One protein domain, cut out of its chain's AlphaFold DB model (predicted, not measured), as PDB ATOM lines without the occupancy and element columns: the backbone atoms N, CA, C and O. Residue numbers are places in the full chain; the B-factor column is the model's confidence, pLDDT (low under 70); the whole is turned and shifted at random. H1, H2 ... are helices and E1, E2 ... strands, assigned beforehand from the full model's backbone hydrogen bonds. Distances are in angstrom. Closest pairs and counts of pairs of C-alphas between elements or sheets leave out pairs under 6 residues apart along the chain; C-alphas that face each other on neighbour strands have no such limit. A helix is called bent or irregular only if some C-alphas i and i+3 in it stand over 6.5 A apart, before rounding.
ATOM      1  N   ASN A 307     255.459 182.776 202.970       86.38
ATOM      2  CA  ASN A 307     254.435 183.390 203.838       86.38
ATOM      3  C   ASN A 307     254.872 183.599 205.310       86.38
ATOM      4  O   ASN A 307     254.081 184.045 206.143       86.38
ATOM      5  N   LYS A 308     256.125 183.265 205.650       89.75
ATOM      6  CA  LYS A 308     256.800 183.658 206.900       89.75
ATOM      7  C   LYS A 308     257.768 184.836 206.745       89.75
ATOM      8  O   LYS A 308     258.369 185.229 207.739       89.75
ATOM      9  N   LEU A 309     257.911 185.369 205.532       91.75
ATOM     10  CA  LEU A 309     258.819 186.461 205.173       91.75
ATOM     11  C   LEU A 309     258.053 187.636 204.534       91.75
ATOM     12  O   LEU A 309     258.207 188.777 204.961       91.75
ATOM     13  N   ILE A 310     257.192 187.335 203.558       89.38
ATOM     14  CA  ILE A 310     256.372 188.302 202.816       89.38
ATOM     15  C   ILE A 310     255.066 188.558 203.570       89.38
ATOM     16  O   ILE A 310     254.335 187.612 203.876       89.38
ATOM     17  N   LEU A 311     254.754 189.827 203.852       83.62
ATOM     18  CA  LEU A 311     253.613 190.176 204.706       83.62
ATOM     19  C   LEU A 311     252.251 190.036 204.000       83.62
ATOM     20  O   LEU A 311     251.294 189.560 204.606       83.62
ATOM     21  N   ASP A 312     252.170 190.393 202.717       75.62
ATOM     22  CA  ASP A 312     250.936 190.366 201.909       75.62
ATOM     23  C   ASP A 312     250.498 188.961 201.431       75.62
ATOM     24  O   ASP A 312     249.552 188.820 200.649       75.62
ATOM     25  N   MET A 313     251.162 187.901 201.908       75.62
ATOM     26  CA  MET A 313     250.851 186.513 201.562       75.62
ATOM     27  C   MET A 313     250.146 185.779 202.715       75.62
ATOM     28  O   MET A 313     250.795 185.080 203.500       75.62
ATOM     29  N   PRO A 314     248.805 185.869 202.833       64.06
ATOM     30  CA  PRO A 314     248.070 185.235 203.922       64.06
ATOM     31  C   PRO A 314     248.195 183.705 203.878       64.06
ATOM     32  O   PRO A 314     247.732 183.039 202.946       64.06
ATOM     33  N   ALA A 315     248.784 183.137 204.934       64.12
ATOM     34  CA  ALA A 315     249.049 181.704 205.054       64.12
ATOM     35  C   ALA A 315     247.797 180.845 204.780       64.12
ATOM     36  O   ALA A 315     246.732 181.046 205.370       64.12
ATOM     37  N   GLY A 316     247.931 179.879 203.865       58.56
ATOM     38  CA  GLY A 316     246.847 178.980 203.453       58.56
ATOM     39  C   GLY A 316     245.730 179.617 202.609       58.56
ATOM     40  O   GLY A 316     244.729 178.951 202.356       58.56
ATOM     41  N   LYS A 317     245.862 180.879 202.166       59.16
ATOM     42  CA  LYS A 317     244.839 181.593 201.374       59.16
ATOM     43  C   LYS A 317     245.406 182.174 200.060       59.16
ATOM     44  O   LYS A 317     245.339 183.385 199.859       59.16
ATOM     45  N   PRO A 318     245.897 181.339 199.122       53.09
ATOM     46  CA  PRO A 318     246.534 181.799 197.877       53.09
ATOM     47  C   PRO A 318     245.608 182.585 196.929       53.09
ATOM     48  O   PRO A 318     246.079 183.174 195.967       53.09
ATOM     49  N   PHE A 319     244.298 182.616 197.190       51.66
ATOM     50  CA  PHE A 319     243.309 183.389 196.427       51.66
ATOM     51  C   PHE A 319     243.077 184.814 196.969       51.66
ATOM     52  O   PHE A 319     242.163 185.492 196.508       51.66
ATOM     53  N   LEU A 320     243.843 185.246 197.980       59.00
ATOM     54  CA  LEU A 320     243.751 186.570 198.617       59.00
ATOM     55  C   LEU A 320     245.098 187.321 198.616       59.00
ATOM     56  O   LEU A 320     245.357 188.121 199.508       59.00
ATOM     57  N   THR A 321     245.951 187.054 197.629       63.97
ATOM     58  CA  THR A 321     247.154 187.845 197.328       63.97
ATOM     59  C   THR A 321     247.105 188.306 195.871       63.97
ATOM     60  O   THR A 321     246.470 187.662 195.034       63.97
ATOM     61  N   SER A 322     247.752 189.430 195.572       67.38
ATOM     62  CA  SER A 322     247.988 189.922 194.211       67.38
ATOM     63  C   SER A 322     249.154 189.202 193.517       67.38
ATOM     64  O   SER A 322     249.269 189.278 192.292       67.38
ATOM     65  N   ARG A 323     250.012 188.489 194.268       74.31
ATOM     66  CA  ARG A 323     251.144 187.727 193.717       74.31
ATOM     67  C   ARG A 323     250.675 186.567 192.836       74.31
ATOM     68  O   ARG A 323     249.702 185.874 193.129       74.31
ATOM     69  N   SER A 324     251.427 186.308 191.766       69.50
ATOM     70  CA  SER A 324     251.232 185.119 190.933       69.50
ATOM     71  C   SER A 324     251.599 183.839 191.695       69.50
ATOM     72  O   SER A 324     252.401 183.856 192.630       69.50
ATOM     73  N   ALA A 325     251.082 182.688 191.252       69.69
ATOM     74  CA  ALA A 325     251.425 181.390 191.843       69.69
ATOM     75  C   ALA A 325     252.928 181.034 191.747       69.69
ATOM     76  O   ALA A 325     253.389 180.151 192.472       69.69
ATOM     77  N   THR A 326     253.682 181.714 190.874       71.00
ATOM     78  CA  THR A 326     255.147 181.626 190.788       71.00
ATOM     79  C   THR A 326     255.811 182.526 191.831       71.00
ATOM     80  O   THR A 326     256.613 182.030 192.617       71.00
ATOM     81  N   ALA A 327     255.415 183.803 191.911       74.12
ATOM     82  CA  ALA A 327     255.939 184.764 192.894       74.12
ATOM     83  C   ALA A 327     255.643 184.355 194.353       74.12
ATOM     84  O   ALA A 327     256.383 184.689 195.269       74.12
ATOM     85  N   ALA A 328     254.592 183.562 194.580       76.00
ATOM     86  CA  ALA A 328     254.300 182.970 195.887       76.00
ATOM     87  C   ALA A 328     255.226 181.795 196.288       76.00
ATOM     88  O   ALA A 328     255.117 181.284 197.404       76.00
ATOM     89  N   ARG A 329     256.104 181.331 195.386       83.81
ATOM     90  CA  ARG A 329     256.998 180.166 195.567       83.81
ATOM     91  C   ARG A 329     258.480 180.477 195.360       83.81
ATOM     92  O   ARG A 329     259.315 179.750 195.888       83.81
ATOM     93  N   LEU A 330     258.787 181.500 194.569       91.44
ATOM     94  CA  LEU A 330     260.133 181.950 194.244       91.44
ATOM     95  C   LEU A 330     260.122 183.475 194.142       91.44
ATOM     96  O   LEU A 330     259.320 184.026 193.389       91.44
ATOM     97  N   ILE A 331     261.026 184.122 194.872       94.50
ATOM     98  CA  ILE A 331     261.278 185.568 194.816       94.50
ATOM     99  C   ILE A 331     262.739 185.842 194.462       94.50
ATOM    100  O   ILE A 331     263.596 184.967 194.624       94.50
ATOM    101  N   THR A 332     263.035 187.047 193.978       95.69
ATOM    102  CA  THR A 332     264.418 187.452 193.678       95.69
ATOM    103  C   THR A 332     265.234 187.624 194.968       95.69
ATOM    104  O   THR A 332     264.658 187.848 196.038       95.69
ATOM    105  N   PRO A 333     266.579 187.562 194.912       97.44
ATOM    106  CA  PRO A 333     267.422 187.938 196.050       97.44
ATOM    107  C   PRO A 333     267.176 189.383 196.509       97.44
ATOM    108  O   PRO A 333     267.160 189.650 197.706       97.44
ATOM    109  N   ALA A 334     266.904 190.286 195.560       97.50
ATOM    110  CA  ALA A 334     266.537 191.677 195.811       97.50
ATOM    111  C   ALA A 334     265.291 191.802 196.707       97.50
ATOM    112  O   ALA A 334     265.347 192.390 197.788       97.50
ATOM    113  N   GLU A 335     264.186 191.174 196.299       96.38
ATOM    114  CA  GLU A 335     262.938 191.116 197.066       96.38
ATOM    115  C   GLU A 335     263.152 190.433 198.430       96.38
ATOM    116  O   GLU A 335     262.685 190.922 199.461       96.38
ATOM    117  N   ALA A 336     263.920 189.339 198.472       97.38
ATOM    118  CA  ALA A 336     264.232 188.631 199.711       97.38
ATOM    119  C   ALA A 336     265.035 189.489 200.708       97.38
ATOM    120  O   ALA A 336     264.748 189.440 201.905       97.38
ATOM    121  N   ALA A 337     265.987 190.302 200.236       98.38
ATOM    122  CA  ALA A 337     266.744 191.241 201.064       98.38
ATOM    123  C   ALA A 337     265.837 192.326 201.667       98.38
ATOM    124  O   ALA A 337     265.873 192.555 202.879       98.38
ATOM    125  N   ARG A 338     264.953 192.931 200.858       98.25
ATOM    126  CA  ARG A 338     263.977 193.923 201.342       98.25
ATOM    127  C   ARG A 338     263.058 193.346 202.422       98.25
ATOM    128  O   ARG A 338     262.881 193.955 203.480       98.25
ATOM    129  N   TRP A 339     262.517 192.143 202.209       97.94
ATOM    130  CA  TRP A 339     261.689 191.481 203.221       97.94
ATOM    131  C   TRP A 339     262.470 191.031 204.457       97.94
ATOM    132  O   TRP A 339     261.902 191.031 205.546       97.94
ATOM    133  N   LEU A 340     263.754 190.687 204.338       98.44
ATOM    134  CA  LEU A 340     264.606 190.331 205.478       98.44
ATOM    135  C   LEU A 340     264.889 191.542 206.386       98.44
ATOM    136  O   LEU A 340     264.814 191.420 207.610       98.44
ATOM    137  N   VAL A 341     265.134 192.720 205.804       98.69
ATOM    138  CA  VAL A 341     265.243 193.989 206.549       98.69
ATOM    139  C   VAL A 341     263.913 194.313 207.245       98.69
ATOM    140  O   VAL A 341     263.885 194.577 208.449       98.69
ATOM    141  N   HIS A 342     262.786 194.181 206.536       98.12
ATOM    142  CA  HIS A 342     261.448 194.335 207.120       98.12
ATOM    143  C   HIS A 342     261.150 193.319 208.242       98.12
ATOM    144  O   HIS A 342     260.538 193.678 209.248       98.12
ATOM    145  N   LEU A 343     261.606 192.065 208.124       97.75
ATOM    146  CA  LEU A 343     261.415 191.006 209.126       97.75
ATOM    147  C   LEU A 343     262.072 191.362 210.470       97.75
ATOM    148  O   LEU A 343     261.469 191.144 211.524       97.75
ATOM    149  N   GLN A 344     263.279 191.937 210.445       98.19
ATOM    150  CA  GLN A 344     263.971 192.391 211.658       98.19
ATOM    151  C   GLN A 344     263.288 193.608 212.312       98.19
ATOM    152  O   GLN A 344     263.382 193.784 213.528       98.19
ATOM    153  N   ALA A 345     262.553 194.407 211.532       98.19
ATOM    154  CA  ALA A 345     261.878 195.622 211.982       98.19
ATOM    155  C   ALA A 345     260.424 195.404 212.464       98.19
ATOM    156  O   ALA A 345     260.052 195.907 213.524       98.19
ATOM    157  N   PHE A 346     259.596 194.652 211.726       97.31
ATOM    158  CA  PHE A 346     258.125 194.652 211.874       97.31
ATOM    159  C   PHE A 346     257.468 193.287 212.163       97.31
ATOM    160  O   PHE A 346     256.250 193.233 212.352       97.31
ATOM    161  N   ASP A 347     258.209 192.178 212.230       96.31
ATOM    162  CA  ASP A 347     257.607 190.845 212.390       96.31
ATOM    163  C   ASP A 347     256.700 190.695 213.652       96.31
ATOM    164  O   ASP A 347     257.097 191.071 214.765       96.31
ATOM    165  N   PRO A 348     255.491 190.100 213.515       95.31
ATOM    166  CA  PRO A 348     254.510 189.961 214.597       95.31
ATOM    167  C   PRO A 348     254.879 188.915 215.662       95.31
ATOM    168  O   PRO A 348     255.569 187.929 215.398       95.31
ATOM    169  N   SER A 349     254.305 189.057 216.859       94.69
ATOM    170  CA  SER A 349     254.523 188.236 218.064       94.69
ATOM    171  C   SER A 349     253.875 186.831 218.011       94.69
ATOM    172  O   SER A 349     253.369 186.304 219.000       94.69
ATOM    173  N   GLY A 350     253.838 186.195 216.838       93.12
ATOM    174  CA  GLY A 350     253.305 184.840 216.660       93.12
ATOM    175  C   GLY A 350     254.223 183.739 217.220       93.12
ATOM    176  O   GLY A 350     255.381 183.980 217.562       93.12
ATOM    177  N   ILE A 351     253.737 182.494 217.265       94.62
ATOM    178  CA  ILE A 351     254.600 181.322 217.503       94.62
ATOM    179  C   ILE A 351     255.571 181.180 216.320       94.62
ATOM    180  O   ILE A 351     255.140 181.205 215.164       94.62
ATOM    181  N   LYS A 352     256.868 181.024 216.609       95.25
ATOM    182  CA  LYS A 352     257.942 180.901 215.608       95.25
ATOM    183  C   LYS A 352     258.525 179.486 215.577       95.25
ATOM    184  O   LYS A 352     258.222 178.657 216.440       95.25
ATOM    185  N   THR A 353     259.338 179.201 214.566       95.88
ATOM    186  CA  THR A 353     259.894 177.867 214.318       95.88
ATOM    187  C   THR A 353     261.020 177.562 215.303       95.88
ATOM    188  O   THR A 353     261.988 178.308 215.399       95.88
ATOM    189  N   GLY A 354     260.910 176.453 216.038       95.75
ATOM    190  CA  GLY A 354     261.971 175.978 216.926       95.75
ATOM    191  C   GLY A 354     263.063 175.270 216.134       95.75
ATOM    192  O   GLY A 354     262.863 174.143 215.679       95.75
ATOM    193  N   VAL A 355     264.202 175.940 215.980       96.62
ATOM    194  CA  VAL A 355     265.424 175.385 215.382       96.62
ATOM    195  C   VAL A 355     266.289 174.683 216.432       96.62
ATOM    196  O   VAL A 355     266.160 174.933 217.633       96.62
ATOM    197  N   VAL A 356     267.161 173.784 215.980       95.94
ATOM    198  CA  VAL A 356     268.120 173.076 216.839       95.94
ATOM    199  C   VAL A 356     269.085 174.086 217.467       95.94
ATOM    200  O   VAL A 356     269.544 175.004 216.797       95.94
ATOM    201  N   GLY A 357     269.375 173.927 218.761       93.44
ATOM    202  CA  GLY A 357     270.301 174.791 219.502       93.44
ATOM    203  C   GLY A 357     269.725 176.118 220.009       93.44
ATOM    204  O   GLY A 357     270.409 176.798 220.759       93.44
ATOM    205  N   HIS A 358     268.485 176.498 219.667       94.88
ATOM    206  CA  HIS A 358     267.862 177.704 220.236       94.88
ATOM    207  C   HIS A 358     267.413 177.449 221.689       94.88
ATOM    208  O   HIS A 358     266.651 176.503 221.919       94.88
ATOM    209  N   PRO A 359     267.811 178.281 222.672       92.50
ATOM    210  CA  PRO A 359     267.697 177.971 224.106       92.50
ATOM    211  C   PRO A 359     266.254 177.840 224.608       92.50
ATOM    212  O   PRO A 359     266.003 177.274 225.673       92.50
ATOM    213  N   ARG A 360     265.282 178.371 223.854       93.19
ATOM    214  CA  ARG A 360     263.850 178.358 224.191       93.19
ATOM    215  C   ARG A 360     263.005 177.514 223.232       93.19
ATOM    216  O   ARG A 360     261.774 177.573 223.300       93.19
ATOM    217  N   ALA A 361     263.630 176.723 222.358       94.56
ATOM    218  CA  ALA A 361     262.917 175.807 221.478       94.56
ATOM    219  C   ALA A 361     262.331 174.618 222.254       94.56
ATOM    220  O   ALA A 361     263.032 173.877 222.938       94.56
ATOM    221  N   ASN A 362     261.023 174.397 222.110       93.25
ATOM    222  CA  ASN A 362     260.311 173.269 222.703       93.25
ATOM    223  C   ASN A 362     259.307 172.701 221.687       93.25
ATOM    224  O   ASN A 362     258.493 173.437 221.132       93.25
ATOM    225  N   GLY A 363     259.382 171.397 221.405       91.94
ATOM    226  CA  GLY A 363     258.486 170.728 220.451       91.94
ATOM    227  C   GLY A 363     258.530 171.308 219.029       91.94
ATOM    228  O   GLY A 363     257.494 171.381 218.369       91.94
ATOM    229  N   GLY A 364     259.699 171.783 218.576       93.88
ATOM    230  CA  GLY A 364     259.862 172.436 217.269       93.88
ATOM    231  C   GLY A 364     259.248 173.840 217.180       93.88
ATOM    232  O   GLY A 364     258.969 174.320 216.081       93.88
ATOM    233  N   ARG A 365     259.006 174.510 218.316       95.81
ATOM    234  CA  ARG A 365     258.392 175.847 218.398       95.81
ATOM    235  C   ARG A 365     259.140 176.753 219.374       95.81
ATOM    236  O   ARG A 365     259.690 176.267 220.359       95.81
ATOM    237  N   VAL A 366     259.071 178.063 219.147       95.88
ATOM    238  CA  VAL A 366     259.394 179.095 220.148       95.88
ATOM    239  C   VAL A 366     258.148 179.943 220.394       95.88
ATOM    240  O   VAL A 366     257.478 180.381 219.453       95.88
ATOM    241  N   TYR A 367     257.804 180.127 221.667       95.19
ATOM    242  CA  TYR A 367     256.607 180.856 222.096       95.19
ATOM    243  C   TYR A 367     256.830 182.380 222.116       95.19
ATOM    244  O   TYR A 367     257.975 182.803 222.261       95.19
ATOM    245  N   PRO A 368     255.758 183.195 221.987       94.94
ATOM    246  CA  PRO A 368     255.844 184.642 221.803       94.94
ATOM    247  C   PRO A 368     256.758 185.392 222.774       94.94
ATOM    248  O   PRO A 368     256.704 185.186 223.988       94.94
ATOM    249  N   GLU A 369     257.550 186.318 222.232       92.06
ATOM    250  CA  GLU A 369     258.469 187.159 223.011       92.06
ATOM    251  C   GLU A 369     258.170 188.658 222.897       92.06
ATOM    252  O   GLU A 369     258.452 189.400 223.843       92.06
ATOM    253  N   GLY A 370     257.569 189.079 221.781       94.19
ATOM    254  CA  GLY A 370     257.240 190.460 221.442       94.19
ATOM    255  C   GLY A 370     257.245 190.694 219.926       94.19
ATOM    256  O   GLY A 370     257.906 189.979 219.165       94.19
ATOM    257  N   VAL A 371     256.533 191.729 219.484       96.38
ATOM    258  CA  VAL A 371     256.689 192.292 218.133       96.38
ATOM    259  C   VAL A 371     258.133 192.790 217.958       96.38
ATOM    260  O   VAL A 371     258.761 193.221 218.928       96.38
ATOM    261  N   ALA A 372     258.677 192.694 216.743       97.12
ATOM    262  CA  ALA A 372     259.970 193.288 216.396       97.12
ATOM    263  C   ALA A 372     260.023 194.800 216.724       97.12
ATOM    264  O   ALA A 372     258.979 195.450 216.771       97.12
ATOM    265  N   TRP A 373     261.216 195.343 217.012       96.44
ATOM    266  CA  TRP A 373     261.365 196.668 217.646       96.44
ATOM    267  C   TRP A 373     260.556 197.774 216.955       96.44
ATOM    268  O   TRP A 373     259.669 198.369 217.568       96.44
ATOM    269  N   THR A 374     260.817 198.003 215.671       97.50
ATOM    270  CA  THR A 374     260.213 199.081 214.881       97.50
ATOM    271  C   THR A 374     258.684 198.955 214.800       97.50
ATOM    272  O   THR A 374     257.969 199.954 214.869       97.50
ATOM    273  N   GLY A 375     258.156 197.728 214.774       96.56
ATOM    274  CA  GLY A 375     256.721 197.423 214.850       96.56
ATOM    275  C   GLY A 375     256.047 197.742 216.197       96.56
ATOM    276  O   GLY A 375     254.816 197.742 216.310       96.56
ATOM    277  N   GLN A 376     256.813 198.047 217.248       96.00
ATOM    278  CA  GLN A 376     256.260 198.568 218.504       96.00
ATOM    279  C   GLN A 376     255.948 200.076 218.425       96.00
ATOM    280  O   GLN A 376     255.212 200.582 219.279       96.00
ATOM    281  N   GLU A 403     281.093 209.421 223.239       87.56
ATOM    282  CA  GLU A 403     281.169 208.094 223.860       87.56
ATOM    283  C   GLU A 403     279.977 207.216 223.458       87.56
ATOM    284  O   GLU A 403     280.122 206.008 223.274       87.56
ATOM    285  N   THR A 404     278.782 207.797 223.358       87.75
ATOM    286  CA  THR A 404     277.575 207.087 222.931       87.75
ATOM    287  C   THR A 404     277.666 206.700 221.461       87.75
ATOM    288  O   THR A 404     277.395 205.539 221.156       87.75
ATOM    289  N   ARG A 405     278.154 207.586 220.577       88.38
ATOM    290  CA  ARG A 405     278.415 207.248 219.160       88.38
ATOM    291  C   ARG A 405     279.394 206.081 219.023       88.38
ATOM    292  O   ARG A 405     279.066 205.087 218.382       88.38
ATOM    293  N   ALA A 406     280.520 206.126 219.739       90.06
ATOM    294  CA  ALA A 406     281.534 205.066 219.731       90.06
ATOM    295  C   ALA A 406     281.045 203.701 220.274       90.06
ATOM    296  O   ALA A 406     281.698 202.678 220.062       90.06
ATOM    297  N   ARG A 407     279.906 203.661 220.984       92.44
ATOM    298  CA  ARG A 407     279.260 202.427 221.476       92.44
ATOM    299  C   ARG A 407     278.108 201.952 220.584       92.44
ATOM    300  O   ARG A 407     277.673 200.805 220.720       92.44
ATOM    301  N   ASP A 408     277.599 202.801 219.695       94.69
ATOM    302  CA  ASP A 408     276.377 202.566 218.928       94.69
ATOM    303  C   ASP A 408     276.625 201.791 217.626       94.69
ATOM    304  O   ASP A 408     276.514 202.303 216.517       94.69
ATOM    305  N   LEU A 409     277.013 200.523 217.777       95.75
ATOM    306  CA  LEU A 409     277.468 199.696 216.658       95.75
ATOM    307  C   LEU A 409     276.319 198.901 215.993       95.75
ATOM    308  O   LEU A 409     275.517 198.283 216.707       95.75
ATOM    309  N   PRO A 410     276.269 198.802 214.652       97.06
ATOM    310  CA  PRO A 410     275.356 197.925 213.916       97.06
ATOM    311  C   PRO A 410     275.794 196.444 213.984       97.06
ATOM    312  O   PRO A 410     276.943 196.137 214.315       97.06
ATOM    313  N   PRO A 411     274.931 195.471 213.624       96.44
ATOM    314  CA  PRO A 411     275.241 194.039 213.712       96.44
ATOM    315  C   PRO A 411     276.364 193.565 212.772       96.44
ATOM    316  O   PRO A 411     276.882 192.465 212.969       96.44
ATOM    317  N   TRP A 412     276.751 194.359 211.766       97.56
ATOM    318  CA  TRP A 412     277.895 194.061 210.894       97.56
ATOM    319  C   TRP A 412     279.248 194.550 211.447       97.56
ATOM    320  O   TRP A 412     280.270 193.974 211.089       97.56
ATOM    321  N   GLU A 413     279.264 195.506 212.383       97.00
ATOM    322  CA  GLU A 413     280.454 195.841 213.196       97.00
ATOM    323  C   GLU A 413     280.590 194.913 214.423       97.00
ATOM    324  O   GLU A 413     281.669 194.759 214.993       97.00
ATOM    325  N   ARG A 414     279.502 194.241 214.826       94.38
ATOM    326  CA  ARG A 414     279.483 193.266 215.933       94.38
ATOM    327  C   ARG A 414     279.833 191.838 215.463       94.38
ATOM    328  O   ARG A 414     279.691 191.530 214.272       94.38
ATOM    329  N   PRO A 415     280.241 190.930 216.376       92.69
ATOM    330  CA  PRO A 415     280.364 189.500 216.083       92.69
ATOM    331  C   PRO A 415     279.086 188.924 215.454       92.69
ATOM    332  O   PRO A 415     277.980 189.355 215.782       92.69
ATOM    333  N   VAL A 416     279.238 187.941 214.559       91.56
ATOM    334  CA  VAL A 416     278.113 187.312 213.845       91.56
ATOM    335  C   VAL A 416     277.084 186.764 214.839       91.56
ATOM    336  O   VAL A 416     277.439 186.097 215.814       91.56
ATOM    337  N   ALA A 417     275.805 187.058 214.599       86.88
ATOM    338  CA  ALA A 417     274.727 186.703 215.511       86.88
ATOM    339  C   ALA A 417     274.595 185.178 215.677       86.88
ATOM    340  O   ALA A 417     274.574 184.429 214.703       86.88
ATOM    341  N   ALA A 418     274.451 184.726 216.922       90.31
ATOM    342  CA  ALA A 418     274.179 183.332 217.265       90.31
ATOM    343  C   ALA A 418     272.680 183.100 217.539       90.31
ATOM    344  O   ALA A 418     271.882 184.037 217.577       90.31
ATOM    345  N   LEU A 419     272.283 181.846 217.779       91.94
ATOM    346  CA  LEU A 419     270.929 181.515 218.259       91.94
ATOM    347  C   LEU A 419     270.673 181.916 219.719       91.94
ATOM    348  O   LEU A 419     269.515 182.023 220.121       91.94
ATOM    349  N   GLU A 420     271.735 182.149 220.485       88.38
ATOM    350  CA  GLU A 420     271.660 182.722 221.826       88.38
ATOM    351  C   GLU A 420     271.379 184.243 221.778       88.38
ATOM    352  O   GLU A 420     271.641 184.906 220.761       88.38
ATOM    353  N   PRO A 421     270.852 184.829 222.871       83.19
ATOM    354  CA  PRO A 421     270.787 186.279 223.040       83.19
ATOM    355  C   PRO A 421     272.185 186.909 222.976       83.19
ATOM    356  O   PRO A 421     273.160 186.301 223.424       83.19
ATOM    357  N   THR A 422     272.301 188.132 222.455       86.44
ATOM    358  CA  THR A 422     273.610 188.803 222.375       86.44
ATOM    359  C   THR A 422     274.176 189.047 223.789       86.44
ATOM    360  O   THR A 422     273.417 189.486 224.658       86.44
ATOM    361  N   PRO A 423     275.475 188.798 224.070       85.00
ATOM    362  CA  PRO A 423     276.027 188.928 225.428       85.00
ATOM    363  C   PRO A 423     275.880 190.315 226.080       85.00
ATOM    364  O   PRO A 423     275.875 190.410 227.304       85.00
ATOM    365  N   ASP A 424     275.741 191.375 225.278       88.25
ATOM    366  CA  ASP A 424     275.582 192.777 225.693       88.25
ATOM    367  C   ASP A 424     274.114 193.266 225.717       88.25
ATOM    368  O   ASP A 424     273.840 194.455 225.890       88.25
ATOM    369  N   LEU A 425     273.138 192.361 225.568       90.12
ATOM    370  CA  LEU A 425     271.707 192.683 225.455       90.12
ATOM    371  C   LEU A 425     271.118 193.415 226.682       90.12
ATOM    372  O   LEU A 425     270.049 194.025 226.587       90.12
ATOM    373  N   LEU A 426     271.780 193.371 227.842       89.00
ATOM    374  CA  LEU A 426     271.368 194.115 229.041       89.00
ATOM    375  C   LEU A 426     271.847 195.575 229.035       89.00
ATOM    376  O   LEU A 426     271.253 196.408 229.713       89.00
ATOM    377  N   GLN A 427     272.894 195.879 228.268       89.94
ATOM    378  CA  GLN A 427     273.468 197.211 228.078       89.94
ATOM    379  C   GLN A 427     272.886 197.921 226.846       89.94
ATOM    380  O   GLN A 427     273.184 199.090 226.620       89.94
ATOM    381  N   ARG A 428     272.063 197.221 226.053       92.25
ATOM    382  CA  ARG A 428     271.495 197.692 224.785       92.25
ATOM    383  C   ARG A 428     269.997 198.024 224.880       92.25
ATOM    384  O   ARG A 428     269.270 197.352 225.627       92.25
ATOM    385  N   PRO A 429     269.490 199.010 224.112       93.69
ATOM    386  CA  PRO A 429     270.143 199.705 222.994       93.69
ATOM    387  C   PRO A 429     271.258 200.664 223.413       93.69
ATOM    388  O   PRO A 429     271.137 201.328 224.439       93.69
ATOM    389  N   THR A 430     272.315 200.745 222.605       92.50
ATOM    390  CA  THR A 430     273.390 201.738 222.784       92.50
ATOM    391  C   THR A 430     273.060 203.100 222.167       92.50
ATOM    392  O   THR A 430     273.415 204.118 222.752       92.50
ATOM    393  N   GLY A 431     272.324 203.134 221.055       94.19
ATOM    394  CA  GLY A 431     271.869 204.360 220.394       94.19
ATOM    395  C   GLY A 431     270.959 204.079 219.183       94.19
ATOM    396  O   GLY A 431     270.437 202.962 219.056       94.19
ATOM    397  N   PRO A 432     270.703 205.086 218.324       95.12
ATOM    398  CA  PRO A 432     269.883 204.947 217.125       95.12
ATOM    399  C   PRO A 432     270.355 203.863 216.155       95.12
ATOM    400  O   PRO A 432     269.509 203.156 215.630       95.12
ATOM    401  N   VAL A 433     271.653 203.681 215.910       96.88
ATOM    402  CA  VAL A 433     272.174 202.707 214.933       96.88
ATOM    403  C   VAL A 433     271.812 201.277 215.352       96.88
ATOM    404  O   VAL A 433     271.297 200.497 214.542       96.88
ATOM    405  N   ASP A 434     271.976 200.951 216.636       96.00
ATOM    406  CA  ASP A 434     271.531 199.690 217.244       96.00
ATOM    407  C   ASP A 434     269.994 199.532 217.178       96.00
ATOM    408  O   ASP A 434     269.476 198.465 216.841       96.00
ATOM    409  N   LEU A 435     269.233 200.613 217.396       97.00
ATOM    410  CA  LEU A 435     267.764 200.644 217.260       97.00
ATOM    411  C   LEU A 435     267.273 200.551 215.806       97.00
ATOM    412  O   LEU A 435     266.160 200.092 215.537       97.00
ATOM    413  N   TYR A 436     268.067 201.008 214.848       98.12
ATOM    414  CA  TYR A 436     267.745 201.013 213.425       98.12
ATOM    415  C   TYR A 436     267.985 199.630 212.809       98.12
ATOM    416  O   TYR A 436     267.283 199.242 211.878       98.12
ATOM    417  N   THR A 437     268.923 198.867 213.376       97.88
ATOM    418  CA  THR A 437     269.397 197.570 212.862       97.88
ATOM    419  C   THR A 437     269.113 196.389 213.804       97.88
ATOM    420  O   THR A 437     269.649 195.292 213.619       97.88
ATOM    421  N   TRP A 438     268.248 196.591 214.806       97.69
ATOM    422  CA  TRP A 438     267.988 195.637 215.887       97.69
ATOM    423  C   TRP A 438     267.592 194.240 215.387       97.69
ATOM    424  O   TRP A 438     266.582 194.059 214.704       97.69
ATOM    425  N   GLN A 439     268.350 193.219 215.794       97.00
ATOM    426  CA  GLN A 439     268.169 191.832 215.353       97.00
ATOM    427  C   GLN A 439     267.046 191.122 216.133       97.00
ATOM    428  O   GLN A 439     267.265 190.141 216.850       97.00
ATOM    429  N   SER A 440     265.815 191.627 215.988       97.00
ATOM    430  CA  SER A 440     264.588 191.123 216.629       97.00
ATOM    431  C   SER A 440     264.345 189.625 216.410       97.00
ATOM    432  O   SER A 440     263.626 188.983 217.189       97.00
ATOM    433  N   ARG A 441     264.879 189.065 215.321       97.50
ATOM    434  CA  ARG A 441     264.721 187.684 214.856       97.50
ATOM    435  C   ARG A 441     266.076 187.071 214.513       97.50
ATOM    436  O   ARG A 441     267.041 187.775 214.226       97.50
ATOM    437  N   ARG A 442     266.138 185.739 214.505       97.50
ATOM    438  CA  ARG A 442     267.179 184.999 213.776       97.50
ATOM    439  C   ARG A 442     266.521 184.362 212.561       97.50
ATOM    440  O   ARG A 442     265.467 183.730 212.698       97.50
ATOM    441  N   ALA A 443     267.119 184.569 211.396       97.56
ATOM    442  CA  ALA A 443     266.585 184.130 210.118       97.56
ATOM    443  C   ALA A 443     267.634 183.362 209.307       97.56
ATOM    444  O   ALA A 443     268.831 183.563 209.494       97.56
ATOM    445  N   LEU A 444     267.172 182.513 208.389       97.88
ATOM    446  CA  LEU A 444     267.992 181.952 207.316       97.88
ATOM    447  C   LEU A 444     267.119 181.721 206.078       97.88
ATOM    448  O   LEU A 444     266.082 181.054 206.167       97.88
ATOM    449  N   LEU A 445     267.518 182.281 204.940       97.81
ATOM    450  CA  LEU A 445     266.838 182.124 203.656       97.81
ATOM    451  C   LEU A 445     267.165 180.760 203.024       97.81
ATOM    452  O   LEU A 445     268.231 180.188 203.240       97.81
ATOM    453  N   ARG A 446     266.241 180.231 202.215       96.19
ATOM    454  CA  ARG A 446     266.446 179.021 201.405       96.19
ATOM    455  C   ARG A 446     266.531 179.380 199.929       96.19
ATOM    456  O   ARG A 446     265.502 179.475 199.257       96.19
ATOM    457  N   GLY A 447     267.742 179.539 199.420       93.31
ATOM    458  CA  GLY A 447     267.974 179.914 198.030       93.31
ATOM    459  C   GLY A 447     269.429 180.265 197.760       93.31
ATOM    460  O   GLY A 447     270.316 179.829 198.488       93.31
ATOM    461  N   GLY A 448     269.624 181.069 196.723       93.81
ATOM    462  CA  GLY A 448     270.887 181.683 196.319       93.81
ATOM    463  C   GLY A 448     270.603 182.786 195.291       93.81
ATOM    464  O   GLY A 448     269.455 183.233 195.202       93.81
ATOM    465  N   PRO A 449     271.584 183.208 194.474       90.50
ATOM    466  CA  PRO A 449     271.385 184.246 193.456       90.50
ATOM    467  C   PRO A 449     270.276 183.943 192.435       90.50
ATOM    468  O   PRO A 449     269.605 184.864 191.978       90.50
ATOM    469  N   ASP A 450     270.016 182.664 192.142       91.00
ATOM    470  CA  ASP A 450     268.916 182.223 191.266       91.00
ATOM    471  C   ASP A 450     267.509 182.425 191.884       91.00
ATOM    472  O   ASP A 450     266.491 182.200 191.226       91.00
ATOM    473  N   GLY A 451     267.439 182.842 193.154       94.12
ATOM    474  CA  GLY A 451     266.220 183.196 193.880       94.12
ATOM    475  C   GLY A 451     266.015 182.425 195.188       94.12
ATOM    476  O   GLY A 451     266.733 181.480 195.527       94.12
ATOM    477  N   VAL A 452     265.004 182.853 195.949       96.75
ATOM    478  CA  VAL A 452     264.692 182.361 197.300       96.75
ATOM    479  C   VAL A 452     263.310 181.707 197.341       96.75
ATOM    480  O   VAL A 452     262.332 182.244 196.831       96.75
ATOM    481  N   THR A 453     263.232 180.530 197.969       95.12
ATOM    482  CA  THR A 453     262.068 179.614 197.953       95.12
ATOM    483  C   THR A 453     261.415 179.390 199.319       95.12
ATOM    484  O   THR A 453     260.360 178.763 199.421       95.12
ATOM    485  N   GLY A 454     262.038 179.867 200.395       94.69
ATOM    486  CA  GLY A 454     261.565 179.659 201.759       94.69
ATOM    487  C   GLY A 454     262.492 180.283 202.794       94.69
ATOM    488  O   GLY A 454     263.499 180.903 202.452       94.69
ATOM    489  N   VAL A 455     262.145 180.120 204.070       96.81
ATOM    490  CA  VAL A 455     262.833 180.774 205.190       96.81
ATOM    491  C   VAL A 455     262.731 179.950 206.480       96.81
ATOM    492  O   VAL A 455     261.766 179.209 206.693       96.81
ATOM    493  N   LEU A 456     263.704 180.086 207.374       97.38
ATOM    494  CA  LEU A 456     263.551 179.794 208.799       97.38
ATOM    495  C   LEU A 456     263.493 181.110 209.567       97.38
ATOM    496  O   LEU A 456     264.330 181.975 209.345       97.38
ATOM    497  N   VAL A 457     262.530 181.244 210.483       97.06
ATOM    498  CA  VAL A 457     262.403 182.408 211.374       97.06
ATOM    499  C   VAL A 457     262.186 181.927 212.804       97.06
ATOM    500  O   VAL A 457     261.232 181.193 213.084       97.06
ATOM    501  N   THR A 458     263.047 182.382 213.712       97.06
ATOM    502  CA  THR A 458     262.896 182.254 215.168       97.06
ATOM    503  C   THR A 458     263.095 183.614 215.849       97.06
ATOM    504  O   THR A 458     263.468 184.601 215.209       97.06
ATOM    505  N   TYR A 459     262.818 183.696 217.149       97.31
ATOM    506  CA  TYR A 459     263.103 184.888 217.947       97.31
ATOM    507  C   TYR A 459     264.611 185.129 218.086       97.31
ATOM    508  O   TYR A 459     265.380 184.178 218.231       97.31
ATOM    509  N   GLY A 460     265.002 186.403 218.026       96.12
ATOM    510  CA  GLY A 460     266.355 186.898 218.278       96.12
ATOM    511  C   GLY A 460     266.390 187.736 219.554       96.12
ATOM    512  O   GLY A 460     265.817 187.344 220.571       96.12
ATOM    513  N   ASP A 461     267.035 188.900 219.503       95.06
ATOM    514  CA  ASP A 461     267.183 189.773 220.666       95.06
ATOM    515  C   ASP A 461     265.845 190.418 221.051       95.06
ATOM    516  O   ASP A 461     265.241 191.193 220.303       95.06
ATOM    517  N   ARG A 462     265.355 190.083 222.246       92.75
ATOM    518  CA  ARG A 462     264.046 190.521 222.732       92.75
ATOM    519  C   ARG A 462     264.076 191.981 223.193       92.75
ATOM    520  O   ARG A 462     264.721 192.294 224.190       92.75
ATOM    521  N   PHE A 463     263.280 192.840 222.554       93.88
ATOM    522  CA  PHE A 463     263.087 194.225 222.996       93.88
ATOM    523  C   PHE A 463     261.819 194.393 223.852       93.88
ATOM    524  O   PHE A 463     260.703 194.171 223.373       93.88
ATOM    525  N   LEU A 464     261.982 194.851 225.099       91.38
ATOM    526  CA  LEU A 464     260.894 195.324 225.964       91.38
ATOM    527  C   LEU A 464     261.121 196.777 226.397       91.38
ATOM    528  O   LEU A 464     262.049 197.075 227.147       91.38
ATOM    529  N   ILE A 465     260.214 197.664 225.974       92.50
ATOM    530  CA  ILE A 465     260.218 199.110 226.274       92.50
ATOM    531  C   ILE A 465     260.232 199.388 227.777       92.50
ATOM    532  O   ILE A 465     260.934 200.286 228.237       92.50
ATOM    533  N   GLN A 466     259.463 198.624 228.556       92.44
ATOM    534  CA  GLN A 466     259.339 198.823 230.001       92.44
ATOM    535  C   GLN A 466     260.697 198.672 230.700       92.44
ATOM    536  O   GLN A 466     261.025 199.459 231.577       92.44
ATOM    537  N   GLU A 467     261.508 197.707 230.264       91.38
ATOM    538  CA  GLU A 467     262.843 197.430 230.810       91.38
ATOM    539  C   GLU A 467     263.905 198.440 230.339       91.38
ATOM    540  O   GLU A 467     264.998 198.473 230.893       91.38
ATOM    541  N   ARG A 468     263.609 199.243 229.304       92.50
ATOM    542  CA  ARG A 468     264.583 200.050 228.545       92.50
ATOM    543  C   ARG A 468     264.109 201.489 228.334       92.50
ATOM    544  O   ARG A 468     264.201 202.022 227.237       92.50
ATOM    545  N   GLN A 469     263.596 202.141 229.378       92.25
ATOM    546  CA  GLN A 469     263.013 203.494 229.277       92.25
ATOM    547  C   GLN A 469     263.976 204.581 228.751       92.25
ATOM    548  O   GLN A 469     263.509 205.555 228.160       92.25
ATOM    549  N   GLY A 470     265.298 204.388 228.864       90.75
ATOM    550  CA  GLY A 470     266.303 205.248 228.219       90.75
ATOM    551  C   GLY A 470     266.216 205.282 226.685       90.75
ATOM    552  O   GLY A 470     266.659 206.246 226.075       90.75
TER     553      GLY A 470
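What this domain is: This is residues 307 to 376 and 403 to 470 of the 741 residues of the protein "Type I-E CRISPR-associated protein Cse1/CasA" of Miniimonas arenae (UniProt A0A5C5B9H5). What shape is this? It has little regular structure: long loops around helix H1 packed on the hairpin E1-E2, with short helices H2, H3 and H4 toward one end. What builds it? The 138 printed residues hold H1, H2, H3, E1, E2, H4 in that order, class mixed, 47 residues in named elements; the sheet E1 - E2 is antiparallel. How large? It is compact, radius of gyration of the C-alphas 16.1 A, spanning 50 by 33 by 26 A.

How they stand to each other: What is near H1, residues 333 to 346? Its closest C-alphas to E1, residues 441 to 448, are Gln 344 and Arg 441, 5.7 A; to E2, residues 451 to 459, Pro 333 and Gly 451, 5.4 A. How do the strands pair? The hairpin is antiparallel, 164 degrees, with N 442 and O 458 within hydrogen-bond range, 3.0 A. And the helices? H2, residues 403 to 407, and H3, residues 432 to 436, are near each other, with 5 pairs of C-alphas within 10 A; H4, residues 465 to 470, is apart from H1. Every O i to N i+4 pair is within range in H1, H2 and H3; in H4, 1 of 2.

Where its parts are: Where is H1? It starts at C-alpha 333 (267.422, 187.938, 196.050), 19.5 A long. How long are the strands? E1 is 20.4 A, E2 24.3 A, bending by 55 degrees at residue 454. Where does H4 end? At C-alpha 470 (266.303, 205.248, 228.219); it is irregular, C-alphas 467 and 470 being 8.9 A apart.

The domain as a whole: Is it cut? Residues 377 to 402 are not printed; C-alphas 376 and 403 are 27.2 A apart. Which link is long? H2 to H3, 24 residues. Where is confidence low? Residues 314 to 322 and 324 to 325 have pLDDT under 70.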